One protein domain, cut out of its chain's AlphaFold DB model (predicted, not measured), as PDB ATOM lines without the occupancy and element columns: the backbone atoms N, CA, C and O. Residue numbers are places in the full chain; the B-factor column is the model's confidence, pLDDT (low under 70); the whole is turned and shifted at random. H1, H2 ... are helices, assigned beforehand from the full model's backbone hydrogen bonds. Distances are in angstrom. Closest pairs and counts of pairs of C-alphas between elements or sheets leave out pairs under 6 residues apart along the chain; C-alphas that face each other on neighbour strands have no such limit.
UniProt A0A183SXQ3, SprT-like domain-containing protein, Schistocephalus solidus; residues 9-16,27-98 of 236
ATOM      1  N   THR A   9     -15.674  42.346   9.839       37.47
ATOM      2  CA  THR A   9     -14.756  42.183   8.697       37.47
ATOM      3  C   THR A   9     -15.518  41.786   7.435       37.47
ATOM      4  O   THR A   9     -16.359  40.888   7.476       37.47
ATOM      5  N   ARG A  10     -15.210  42.442   6.306       41.94
ATOM      6  CA  ARG A  10     -15.747  42.124   4.971       41.94
ATOM      7  C   ARG A  10     -14.914  41.023   4.316       41.94
ATOM      8  O   ARG A  10     -13.696  41.145   4.242       41.94
ATOM      9  N   PHE A  11     -15.573  40.020   3.741       39.47
ATOM     10  CA  PHE A  11     -14.949  39.100   2.787       39.47
ATOM     11  C   PHE A  11     -15.346  39.481   1.357       39.47
ATOM     12  O   PHE A  11     -16.530  39.632   1.063       39.47
ATOM     13  N   ALA A  12     -14.359  39.633   0.473       38.00
ATOM     14  CA  ALA A  12     -14.567  39.763  -0.966       38.00
ATOM     15  C   ALA A  12     -14.212  38.426  -1.630       38.00
ATOM     16  O   ALA A  12     -13.044  38.050  -1.669       38.00
ATOM     17  N   GLY A  13     -15.208  37.690  -2.129       32.41
ATOM     18  CA  GLY A  13     -14.956  36.465  -2.885       32.41
ATOM     19  C   GLY A  13     -16.221  35.715  -3.300       32.41
ATOM     20  O   GLY A  13     -17.015  35.334  -2.446       32.41
ATOM     21  N   GLY A  14     -16.352  35.471  -4.610       33.44
ATOM     22  CA  GLY A  14     -17.233  34.455  -5.205       33.44
ATOM     23  C   GLY A  14     -18.424  34.989  -6.010       33.44
ATOM     24  O   GLY A  14     -19.450  35.344  -5.441       33.44
ATOM     25  N   GLN A  15     -18.298  34.999  -7.344       34.41
ATOM     26  CA  GLN A  15     -19.406  35.180  -8.298       34.41
ATOM     27  C   GLN A  15     -20.426  34.042  -8.161       34.41
ATOM     28  O   GLN A  15     -19.972  32.915  -8.077       34.41
ATOM     29  N   PHE A  16     -21.742  34.296  -8.247       27.33
ATOM     30  CA  PHE A  16     -22.731  33.385  -8.861       27.33
ATOM     31  C   PHE A  16     -24.064  34.112  -9.173       27.33
ATOM     32  O   PHE A  16     -24.326  35.211  -8.693       27.33
ATOM     33  N   ILE A  27     -35.617  38.944   6.198       38.88
ATOM     34  CA  ILE A  27     -34.314  39.088   6.896       38.88
ATOM     35  C   ILE A  27     -34.388  38.817   8.421       38.88
ATOM     36  O   ILE A  27     -33.391  38.937   9.121       38.88
ATOM     37  N   LEU A  28     -35.531  38.383   8.969       31.31
ATOM     38  CA  LEU A  28     -35.693  38.212  10.425       31.31
ATOM     39  C   LEU A  28     -35.999  36.784  10.910       31.31
ATOM     40  O   LEU A  28     -36.646  36.615  11.939       31.31
ATOM     41  N   CYS A  29     -35.533  35.748  10.211       31.81
ATOM     42  CA  CYS A  29     -35.730  34.368  10.660       31.81
ATOM     43  C   CYS A  29     -34.422  33.566  10.626       31.81
ATOM     44  O   CYS A  29     -34.149  32.823   9.690       31.81
ATOM     45  N   ILE A  30     -33.604  33.699  11.673       36.19
ATOM     46  CA  ILE A  30     -32.617  32.670  12.029       36.19
ATOM     47  C   ILE A  30     -32.988  32.156  13.417       36.19
ATOM     48  O   ILE A  30     -32.393  32.547  14.413       36.19
ATOM     49  N   ALA A  31     -34.034  31.328  13.457       34.16
ATOM     50  CA  ALA A  31     -34.246  30.284  14.463       34.16
ATOM     51  C   ALA A  31     -35.449  29.390  14.087       34.16
ATOM     52  O   ALA A  31     -36.323  29.164  14.912       34.16
ATOM     53  N   ALA A  32     -35.534  28.891  12.848       30.53
ATOM     54  CA  ALA A  32     -36.396  27.751  12.522       30.53
ATOM     55  C   ALA A  32     -36.053  27.185  11.135       30.53
ATOM     56  O   ALA A  32     -36.236  27.859  10.133       30.53
ATOM     57  N   VAL A  33     -35.594  25.931  11.123       34.22
ATOM     58  CA  VAL A  33     -35.795  24.920  10.069       34.22
ATOM     59  C   VAL A  33     -35.298  25.244   8.644       34.22
ATOM     60  O   VAL A  33     -35.828  26.075   7.927       34.22
ATOM     61  N   ALA A  34     -34.281  24.477   8.243       39.34
ATOM     62  CA  ALA A  34     -33.918  24.038   6.893       39.34
ATOM     63  C   ALA A  34     -34.533  24.738   5.652       39.34
ATOM     64  O   ALA A  34     -35.736  24.715   5.425       39.34
ATOM     65  N   ARG A  35     -33.619  25.122   4.741       40.06
ATOM     66  CA  ARG A  35     -33.805  25.487   3.318       40.06
ATOM     67  C   ARG A  35     -34.521  26.814   3.042       40.06
ATOM     68  O   ARG A  35     -35.711  26.811   2.801       40.06
ATOM     69  N   PHE A  36     -33.750  27.897   2.914       33.00
ATOM     70  CA  PHE A  36     -33.847  28.879   1.815       33.00
ATOM     71  C   PHE A  36     -32.654  29.853   1.923       33.00
ATOM     72  O   PHE A  36     -32.676  30.811   2.688       33.00
ATOM     73  N   LEU A  37     -31.567  29.576   1.189       35.22
ATOM     74  CA  LEU A  37     -30.457  30.518   1.012       35.22
ATOM     75  C   LEU A  37     -30.878  31.574  -0.024       35.22
ATOM     76  O   LEU A  37     -30.845  31.303  -1.220       35.22
ATOM     77  N   PHE A  38     -31.230  32.779   0.418       34.91
ATOM     78  CA  PHE A  38     -31.250  33.967  -0.441       34.91
ATOM     79  C   PHE A  38     -30.052  34.849  -0.067       34.91
ATOM     80  O   PHE A  38     -30.104  35.607   0.896       34.91
ATOM     81  N   ILE A  39     -28.945  34.712  -0.807       39.31
ATOM     82  CA  ILE A  39     -27.739  35.539  -0.648       39.31
ATOM     83  C   ILE A  39     -27.790  36.667  -1.687       39.31
ATOM     84  O   ILE A  39     -27.547  36.441  -2.870       39.31
ATOM     85  N   PHE A  40     -28.099  37.890  -1.247       37.59
ATOM     86  CA  PHE A  40     -27.779  39.112  -1.993       37.59
ATOM     87  C   PHE A  40     -26.261  39.354  -1.892       37.59
ATOM     88  O   PHE A  40     -25.707  39.194  -0.810       37.59
ATOM     89  N   GLN A  41     -25.615  39.687  -3.020       43.75
ATOM     90  CA  GLN A  41     -24.213  40.121  -3.207       43.75
ATOM     91  C   GLN A  41     -23.282  40.030  -1.981       43.75
ATOM     92  O   GLN A  41     -23.453  40.775  -1.023       43.75
ATOM     93  N   SER A  42     -22.254  39.175  -2.081       49.62
ATOM     94  CA  SER A  42     -21.133  38.907  -1.156       49.62
ATOM     95  C   SER A  42     -20.737  40.040  -0.188       49.62
ATOM     96  O   SER A  42     -19.677  40.652  -0.317       49.62
ATOM     97  N   ASN A  43     -21.567  40.296   0.814       63.81
ATOM     98  CA  ASN A  43     -21.257  41.146   1.949       63.81
ATOM     99  C   ASN A  43     -21.528  40.298   3.188       63.81
ATOM    100  O   ASN A  43     -22.562  40.404   3.841       63.81
ATOM    101  N   LEU A  44     -20.608  39.374   3.455       69.56
ATOM    102  CA  LEU A  44     -20.606  38.642   4.709       69.56
ATOM    103  C   LEU A  44     -20.155  39.605   5.808       69.56
ATOM    104  O   LEU A  44     -19.094  40.220   5.685       69.56
ATOM    105  N   VAL A  45     -20.944  39.708   6.874       75.25
ATOM    106  CA  VAL A  45     -20.520  40.331   8.129       75.25
ATOM    107  C   VAL A  45     -20.394  39.242   9.178       75.25
ATOM    108  O   VAL A  45     -21.317  38.461   9.403       75.25
ATOM    109  N   ARG A  46     -19.225  39.196   9.810       80.44
ATOM    110  CA  ARG A  46     -18.966  38.369  10.983       80.44
ATOM    111  C   ARG A  46     -19.166  39.221  12.232       80.44
ATOM    112  O   ARG A  46     -18.622  40.317  12.308       80.44
ATOM    113  N   ILE A  47     -19.935  38.708  13.188       82.62
ATOM    114  CA  ILE A  47     -20.065  39.283  14.528       82.62
ATOM    115  C   ILE A  47     -19.326  38.350  15.482       82.62
ATOM    116  O   ILE A  47     -19.673  37.174  15.599       82.62
ATOM    117  N   GLU A  48     -18.297  38.865  16.143       82.81
ATOM    118  CA  GLU A  48     -17.552  38.142  17.170       82.81
ATOM    119  C   GLU A  48     -17.910  38.703  18.543       82.81
ATOM    120  O   GLU A  48     -17.813  39.905  18.776       82.81
ATOM    121  N   LEU A  49     -18.345  37.829  19.452       80.50
ATOM    122  CA  LEU A  49     -18.747  38.206  20.803       80.50
ATOM    123  C   LEU A  49     -17.772  37.633  21.824       80.50
ATOM    124  O   LEU A  49     -17.441  36.448  21.801       80.50
ATOM    125  N   ALA A  50     -17.335  38.474  22.759       78.56
ATOM    126  CA  ALA A  50     -16.416  38.058  23.805       78.56
ATOM    127  C   ALA A  50     -17.147  37.222  24.882       78.56
ATOM    128  O   ALA A  50     -18.078  37.737  25.514       78.56
ATOM    129  N   PRO A  51     -16.695  35.990  25.204       77.88
ATOM    130  CA  PRO A  51     -17.326  35.154  26.235       77.88
ATOM    131  C   PRO A  51     -17.369  35.814  27.621       77.88
ATOM    132  O   PRO A  51     -18.339  35.679  28.356       77.88
ATOM    133  N   LYS A  52     -16.347  36.618  27.949       74.56
ATOM    134  CA  LYS A  52     -16.279  37.425  29.183       74.56
ATOM    135  C   LYS A  52     -17.384  38.489  29.292       74.56
ATOM    136  O   LYS A  52     -17.678  38.956  30.387       74.56
ATOM    137  N   VAL A  53     -17.963  38.906  28.164       74.38
ATOM    138  CA  VAL A  53     -19.076  39.866  28.114       74.38
ATOM    139  C   VAL A  53     -20.417  39.142  28.020       74.38
ATOM    140  O   VAL A  53     -21.395  39.634  28.570       74.38
ATOM    141  N   CYS A  54     -20.478  37.980  27.375       83.88
ATOM    142  CA  CYS A  54     -21.708  37.211  27.182       83.88
ATOM    143  C   CYS A  54     -21.798  36.045  28.179       83.88
ATOM    144  O   CYS A  54     -21.781  34.882  27.787       83.88
ATOM    145  N   THR A  55     -21.872  36.357  29.476       80.94
ATOM    146  CA  THR A  55     -21.874  35.351  30.556       80.94
ATOM    147  C   THR A  55     -23.255  34.779  30.892       80.94
ATOM    148  O   THR A  55     -23.352  33.830  31.662       80.94
ATOM    149  N   SER A  56     -24.330  35.333  30.323       80.75
ATOM    150  CA  SER A  56     -25.705  34.848  30.484       80.75
ATOM    151  C   SER A  56     -26.488  34.978  29.177       80.75
ATOM    152  O   SER A  56     -26.095  35.735  28.285       80.75
ATOM    153  N   ALA A  57     -27.613  34.264  29.071       82.81
ATOM    154  CA  ALA A  57     -28.480  34.305  27.893       82.81
ATOM    155  C   ALA A  57     -28.990  35.724  27.589       82.81
ATOM    156  O   ALA A  57     -28.978  36.147  26.434       82.81
ATOM    157  N   ASP A  58     -29.363  36.485  28.622       84.50
ATOM    158  CA  ASP A  58     -29.813  37.872  28.466       84.50
ATOM    159  C   ASP A  58     -28.712  38.774  27.907       84.50
ATOM    160  O   ASP A  58     -28.948  39.533  26.969       84.50
ATOM    161  N   ARG A  59     -27.485  38.649  28.430       84.00
ATOM    162  CA  ARG A  59     -26.337  39.432  27.953       84.00
ATOM    163  C   ARG A  59     -25.988  39.086  26.512       84.00
ATOM    164  O   ARG A  59     -25.739  39.987  25.721       84.00
ATOM    165  N   LEU A  60     -26.011  37.799  26.162       85.19
ATOM    166  CA  LEU A  60     -25.797  37.354  24.788       85.19
ATOM    167  C   LEU A  60     -26.846  37.946  23.842       85.19
ATOM    168  O   LEU A  60     -26.476  38.516  22.822       85.19
ATOM    169  N   ARG A  61     -28.136  37.836  24.186       89.69
ATOM    170  CA  ARG A  61     -29.242  38.386  23.389       89.69
ATOM    171  C   ARG A  61     -29.054  39.879  23.147       89.69
ATOM    172  O   ARG A  61     -29.074  40.328  22.004       89.69
ATOM    173  N   ASP A  62     -28.888  40.637  24.224       85.25
ATOM    174  CA  ASP A  62     -28.843  42.092  24.166       85.25
ATOM    175  C   ASP A  62     -27.595  42.579  23.410       85.25
ATOM    176  O   ASP A  62     -27.693  43.479  22.573       85.25
ATOM    177  N   THR A  63     -26.424  41.977  23.667       86.12
ATOM    178  CA  THR A  63     -25.174  42.312  22.968       86.12
ATOM    179  C   THR A  63     -25.230  41.902  21.501       86.12
ATOM    180  O   THR A  63     -24.883  42.702  20.638       86.12
ATOM    181  N   LEU A  64     -25.741  40.714  21.173       88.56
ATOM    182  CA  LEU A  64     -25.903  40.298  19.781       88.56
ATOM    183  C   LEU A  64     -26.813  41.259  19.009       88.56
ATOM    184  O   LEU A  64     -26.491  41.634  17.885       88.56
ATOM    185  N   LEU A  65     -27.930  41.681  19.606       88.75
ATOM    186  CA  LEU A  65     -28.861  42.602  18.958       88.75
ATOM    187  C   LEU A  65     -28.252  44.000  18.755       88.75
ATOM    188  O   LEU A  65     -28.510  44.643  17.735       88.75
ATOM    189  N   HIS A  66     -27.414  44.452  19.691       91.19
ATOM    190  CA  HIS A  66     -26.633  45.681  19.558       91.19
ATOM    191  C   HIS A  66     -25.660  45.613  18.372       91.19
ATOM    192  O   HIS A  66     -25.672  46.497  17.509       91.19
ATOM    193  N   GLU A  67     -24.868  44.541  18.290       91.12
ATOM    194  CA  GLU A  67     -23.906  44.346  17.201       91.12
ATOM    195  C   GLU A  67     -24.596  44.109  15.851       91.12
ATOM    196  O   GLU A  67     -24.132  44.588  14.818       91.12
ATOM    197  N   ALA A  68     -25.764  43.463  15.840       89.31
ATOM    198  CA  ALA A  68     -26.581  43.313  14.640       89.31
ATOM    199  C   ALA A  68     -27.063  44.668  14.086       89.31
ATOM    200  O   ALA A  68     -27.160  44.833  12.870       89.31
ATOM    201  N   CYS A  69     -27.322  45.660  14.947       89.56
ATOM    202  CA  CYS A  69     -27.649  47.015  14.499       89.56
ATOM    203  C   CYS A  69     -26.451  47.688  13.810       89.56
ATOM    204  O   CYS A  69     -26.639  48.328  12.776       89.56
ATOM    205  N   HIS A  70     -25.225  47.505  14.318       88.38
ATOM    206  CA  HIS A  70     -24.007  47.972  13.633       88.38
ATOM    207  C   HIS A  70     -23.808  47.264  12.297       88.38
ATOM    208  O   HIS A  70     -23.592  47.917  11.277       88.38
ATOM    209  N   ALA A  71     -23.964  45.939  12.277       87.19
ATOM    210  CA  ALA A  71     -23.870  45.138  11.063       87.19
ATOM    211  C   ALA A  71     -24.882  45.586   9.998       87.19
ATOM    212  O   ALA A  71     -24.526  45.701   8.829       87.19
ATOM    213  N   ALA A  72     -26.124  45.895  10.384       88.44
ATOM    214  CA  ALA A  72     -27.143  46.384   9.460       88.44
ATOM    215  C   ALA A  72     -26.768  47.744   8.848       88.44
ATOM    216  O   ALA A  72     -26.903  47.923   7.637       88.44
ATOM    217  N   VAL A  73     -26.252  48.680   9.656       86.88
ATOM    218  CA  VAL A  73     -25.754  49.973   9.154       86.88
ATOM    219  C   VAL A  73     -24.602  49.761   8.175       86.88
ATOM    220  O   VAL A  73     -24.607  50.336   7.087       86.88
ATOM    221  N   TRP A  74     -23.659  48.886   8.522       83.06
ATOM    222  CA  TRP A  74     -22.524  48.572   7.664       83.06
ATOM    223  C   TRP A  74     -22.963  47.942   6.334       83.06
ATOM    224  O   TRP A  74     -22.530  48.376   5.272       83.06
ATOM    225  N   LEU A  75     -23.845  46.939   6.373       84.62
ATOM    226  CA  LEU A  75     -24.298  46.202   5.190       84.62
ATOM    227  C   LEU A  75     -25.143  47.049   4.237       84.62
ATOM    228  O   LEU A  75     -25.017  46.902   3.024       84.62
ATOM    229  N   LEU A  76     -26.019  47.900   4.777       85.88
ATOM    230  CA  LEU A  76     -27.007  48.636   3.982       85.88
ATOM    231  C   LEU A  76     -26.537  50.033   3.582       85.88
ATOM    232  O   LEU A  76     -26.956  50.538   2.544       85.88
ATOM    233  N   HIS A  77     -25.681  50.658   4.392       84.38
ATOM    234  CA  HIS A  77     -25.238  52.035   4.174       84.38
ATOM    235  C   HIS A  77     -23.724  52.163   3.975       84.38
ATOM    236  O   HIS A  77     -23.278  53.215   3.531       84.38
ATOM    237  N   GLY A  78     -22.926  51.132   4.280       84.25
ATOM    238  CA  GLY A  78     -21.466  51.189   4.148       84.25
ATOM    239  C   GLY A  78     -20.791  52.146   5.137       84.25
ATOM    240  O   GLY A  78     -19.678  52.598   4.881       84.25
ATOM    241  N   VAL A  79     -21.462  52.482   6.244       81.44
ATOM    242  CA  VAL A  79     -21.010  53.475   7.231       81.44
ATOM    243  C   VAL A  79     -20.643  52.793   8.552       81.44
ATOM    244  O   VAL A  79     -21.340  51.884   8.996       81.44
ATOM    245  N   ASN A  80     -19.584  53.279   9.207       82.56
ATOM    246  CA  ASN A  80     -19.160  52.860  10.547       82.56
ATOM    247  C   ASN A  80     -19.142  54.042  11.528       82.56
ATOM    248  O   ASN A  80     -18.083  54.520  11.926       82.56
ATOM    249  N   ASP A  81     -20.323  54.551  11.872       82.19
ATOM    250  CA  ASP A  81     -20.494  55.783  12.664       82.19
ATOM    251  C   ASP A  81     -20.863  55.497  14.135       82.19
ATOM    252  O   ASP A  81     -21.595  56.248  14.782       82.19
ATOM    253  N   GLY A  82     -20.431  54.346  14.668       88.94
ATOM    254  CA  GLY A  82     -20.817  53.890  16.006       88.94
ATOM    255  C   GLY A  82     -22.339  53.929  16.198       88.94
ATOM    256  O   GLY A  82     -23.079  53.210  15.536       88.94
ATOM    257  N   HIS A  83     -22.837  54.800  17.083       92.25
ATOM    258  CA  HIS A  83     -24.267  54.917  17.421       92.25
ATOM    259  C   HIS A  83     -24.971  56.124  16.777       92.25
ATOM    260  O   HIS A  83     -25.836  56.750  17.400       92.25
ATOM    261  N   GLY A  84     -24.596  56.470  15.543       91.75
ATOM    262  CA  GLY A  84     -25.193  57.549  14.747       91.75
ATOM    263  C   GLY A  84     -26.701  57.387  14.447       91.75
ATOM    264  O   GLY A  84     -27.350  56.427  14.877       91.75
ATOM    265  N   PRO A  85     -27.323  58.337  13.719       95.31
ATOM    266  CA  PRO A  85     -28.763  58.320  13.420       95.31
ATOM    267  C   PRO A  85     -29.257  57.027  12.755       95.31
ATOM    268  O   PRO A  85     -30.331  56.536  13.110       95.31
ATOM    269  N   LEU A  86     -28.462  56.449  11.847       91.62
ATOM    270  CA  LEU A  86     -28.777  55.181  11.179       91.62
ATOM    271  C   LEU A  86     -28.861  54.030  12.184       91.62
ATOM    272  O   LEU A  86     -29.868  53.321  12.223       91.62
ATOM    273  N   TRP A  87     -27.864  53.903  13.063       94.12
ATOM    274  CA  TRP A  87     -27.856  52.888  14.118       94.12
ATOM    275  C   TRP A  87     -29.072  53.029  15.038       94.12
ATOM    276  O   TRP A  87     -29.770  52.053  15.306       94.12
ATOM    277  N   ARG A  88     -29.412  54.262  15.448       95.06
ATOM    278  CA  ARG A  88     -30.622  54.528  16.250       95.06
ATOM    279  C   ARG A  88     -31.907  54.162  15.501       95.06
ATOM    280  O   ARG A  88     -32.890  53.766  16.127       95.06
ATOM    281  N   GLY A  89     -31.926  54.296  14.175       94.75
ATOM    282  CA  GLY A  89     -33.008  53.813  13.316       94.75
ATOM    283  C   GLY A  89     -33.202  52.301  13.427       94.75
ATOM    284  O   GLY A  89     -34.308  51.852  13.733       94.75
ATOM    285  N   PHE A  90     -32.127  51.526  13.267       92.44
ATOM    286  CA  PHE A  90     -32.169  50.065  13.407       92.44
ATOM    287  C   PHE A  90     -32.490  49.614  14.832       92.44
ATOM    288  O   PHE A  90     -33.335  48.739  15.003       92.44
ATOM    289  N   ALA A  91     -31.931  50.268  15.852       93.06
ATOM    290  CA  ALA A  91     -32.254  49.988  17.248       93.06
ATOM    291  C   ALA A  91     -33.748  50.218  17.548       93.06
ATOM    292  O   ALA A  91     -34.390  49.395  18.197       93.06
ATOM    293  N   ARG A  92     -34.346  51.304  17.031       95.31
ATOM    294  CA  ARG A  92     -35.798  51.534  17.141       95.31
ATOM    295  C   ARG A  92     -36.600  50.447  16.434       95.31
ATOM    296  O   ARG A  92     -37.560  49.955  17.012       95.31
ATOM    297  N   LYS A  93     -36.189  50.046  15.229       93.50
ATOM    298  CA  LYS A  93     -36.846  48.964  14.486       93.50
ATOM    299  C   LYS A  93     -36.792  47.639  15.251       93.50
ATOM    300  O   LYS A  93     -37.817  46.979  15.371       93.50
ATOM    301  N   ALA A  94     -35.637  47.290  15.814       89.88
ATOM    302  CA  ALA A  94     -35.472  46.108  16.654       89.88
ATOM    303  C   ALA A  94     -36.389  46.155  17.887       89.88
ATOM    304  O   ALA A  94     -37.120  45.203  18.139       89.88
ATOM    305  N   ASN A  95     -36.430  47.291  18.591       91.88
ATOM    306  CA  ASN A  95     -37.305  47.484  19.753       91.88
ATOM    307  C   ASN A  95     -38.799  47.357  19.409       91.88
ATOM    308  O   ASN A  95     -39.576  46.898  20.239       91.88
ATOM    309  N   SER A  96     -39.214  47.771  18.208       91.88
ATOM    310  CA  SER A  96     -40.602  47.608  17.755       91.88
ATOM    311  C   SER A  96     -40.936  46.164  17.376       91.88
ATOM    312  O   SER A  96     -42.060  45.727  17.593       91.88
ATOM    313  N   LEU A  97     -39.981  45.427  16.799       92.19
ATOM    314  CA  LEU A  97     -40.166  44.026  16.399       92.19
ATOM    315  C   LEU A  97     -40.149  43.073  17.595       92.19
ATOM    316  O   LEU A  97     -40.839  42.057  17.584       92.19
ATOM    317  N   PHE A  98     -39.381  43.411  18.628       87.56
ATOM    318  CA  PHE A  98     -39.235  42.608  19.832       87.56
ATOM    319  C   PHE A  98     -39.669  43.413  21.068       87.56
ATOM    320  O   PHE A  98     -38.831  43.833  21.862       87.56
TER     321      PHE A  98
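What this domain is: This is residues 9 to 16 and 27 to 98 of the 236 residues of the protein "SprT-like domain-containing protein" of Schistocephalus solidus (UniProt A0A183SXQ3). Two helices, H1 and the shorter H2, pack on each other at a slant, and a long stretch with no named element, residues 27 to 56, sweeps out in a wide loop before it leads into H1. Residues 29 to 37 of that loop stick out, while residues 10 to 11 pair with residues 44 to 45. The printed part has 80 residues with two named helices, H1 then H2, and no named strand. Its class is all helix, though only 34 of the 80 residues are in named elements. The whole is only just loose, close to compact, with a radius of gyration of the C-alphas of 14.1 A and spans of 38 by 33 by 28 A.

Where its parts are: The printed part begins at Thr 9, with its C-alpha at (-14.756, 42.183, 8.697). H1 is residues 57 to 77, 29.8 A from first to last C-alpha, and begins with C-alpha 57 at (-28.480, 34.305, 27.893). H2 is residues 85 to 97, 18.5 A long, and ends with C-alpha 97 at (-40.166, 44.026, 16.399).

How they stand to each other: Residues 10 to 11 and residues 44 to 45 make a short antiparallel pairing. H1 touches H2 with its residues 65 to 73 alone; the closest C-alphas, those of Cys 69 and Phe 90, are 5.6 A apart. The two helices run opposite ways at a steep tilt of 49 degrees. In H1 and H2 every O i to N i+4 pair is within hydrogen-bond range.

The domain as a whole: The C-alphas of Phe 16 and Ser 56, the two farthest apart, are 39.5 A apart. Residues 17 to 26 are not printed, and C-alphas 16 and 27 are 20.4 A apart across this cut. The link from H1 to H2 is short, with 7 residues. The mean pLDDT of the printed part is 71.1; residues 9 to 16 and 27 to 44 are under 70.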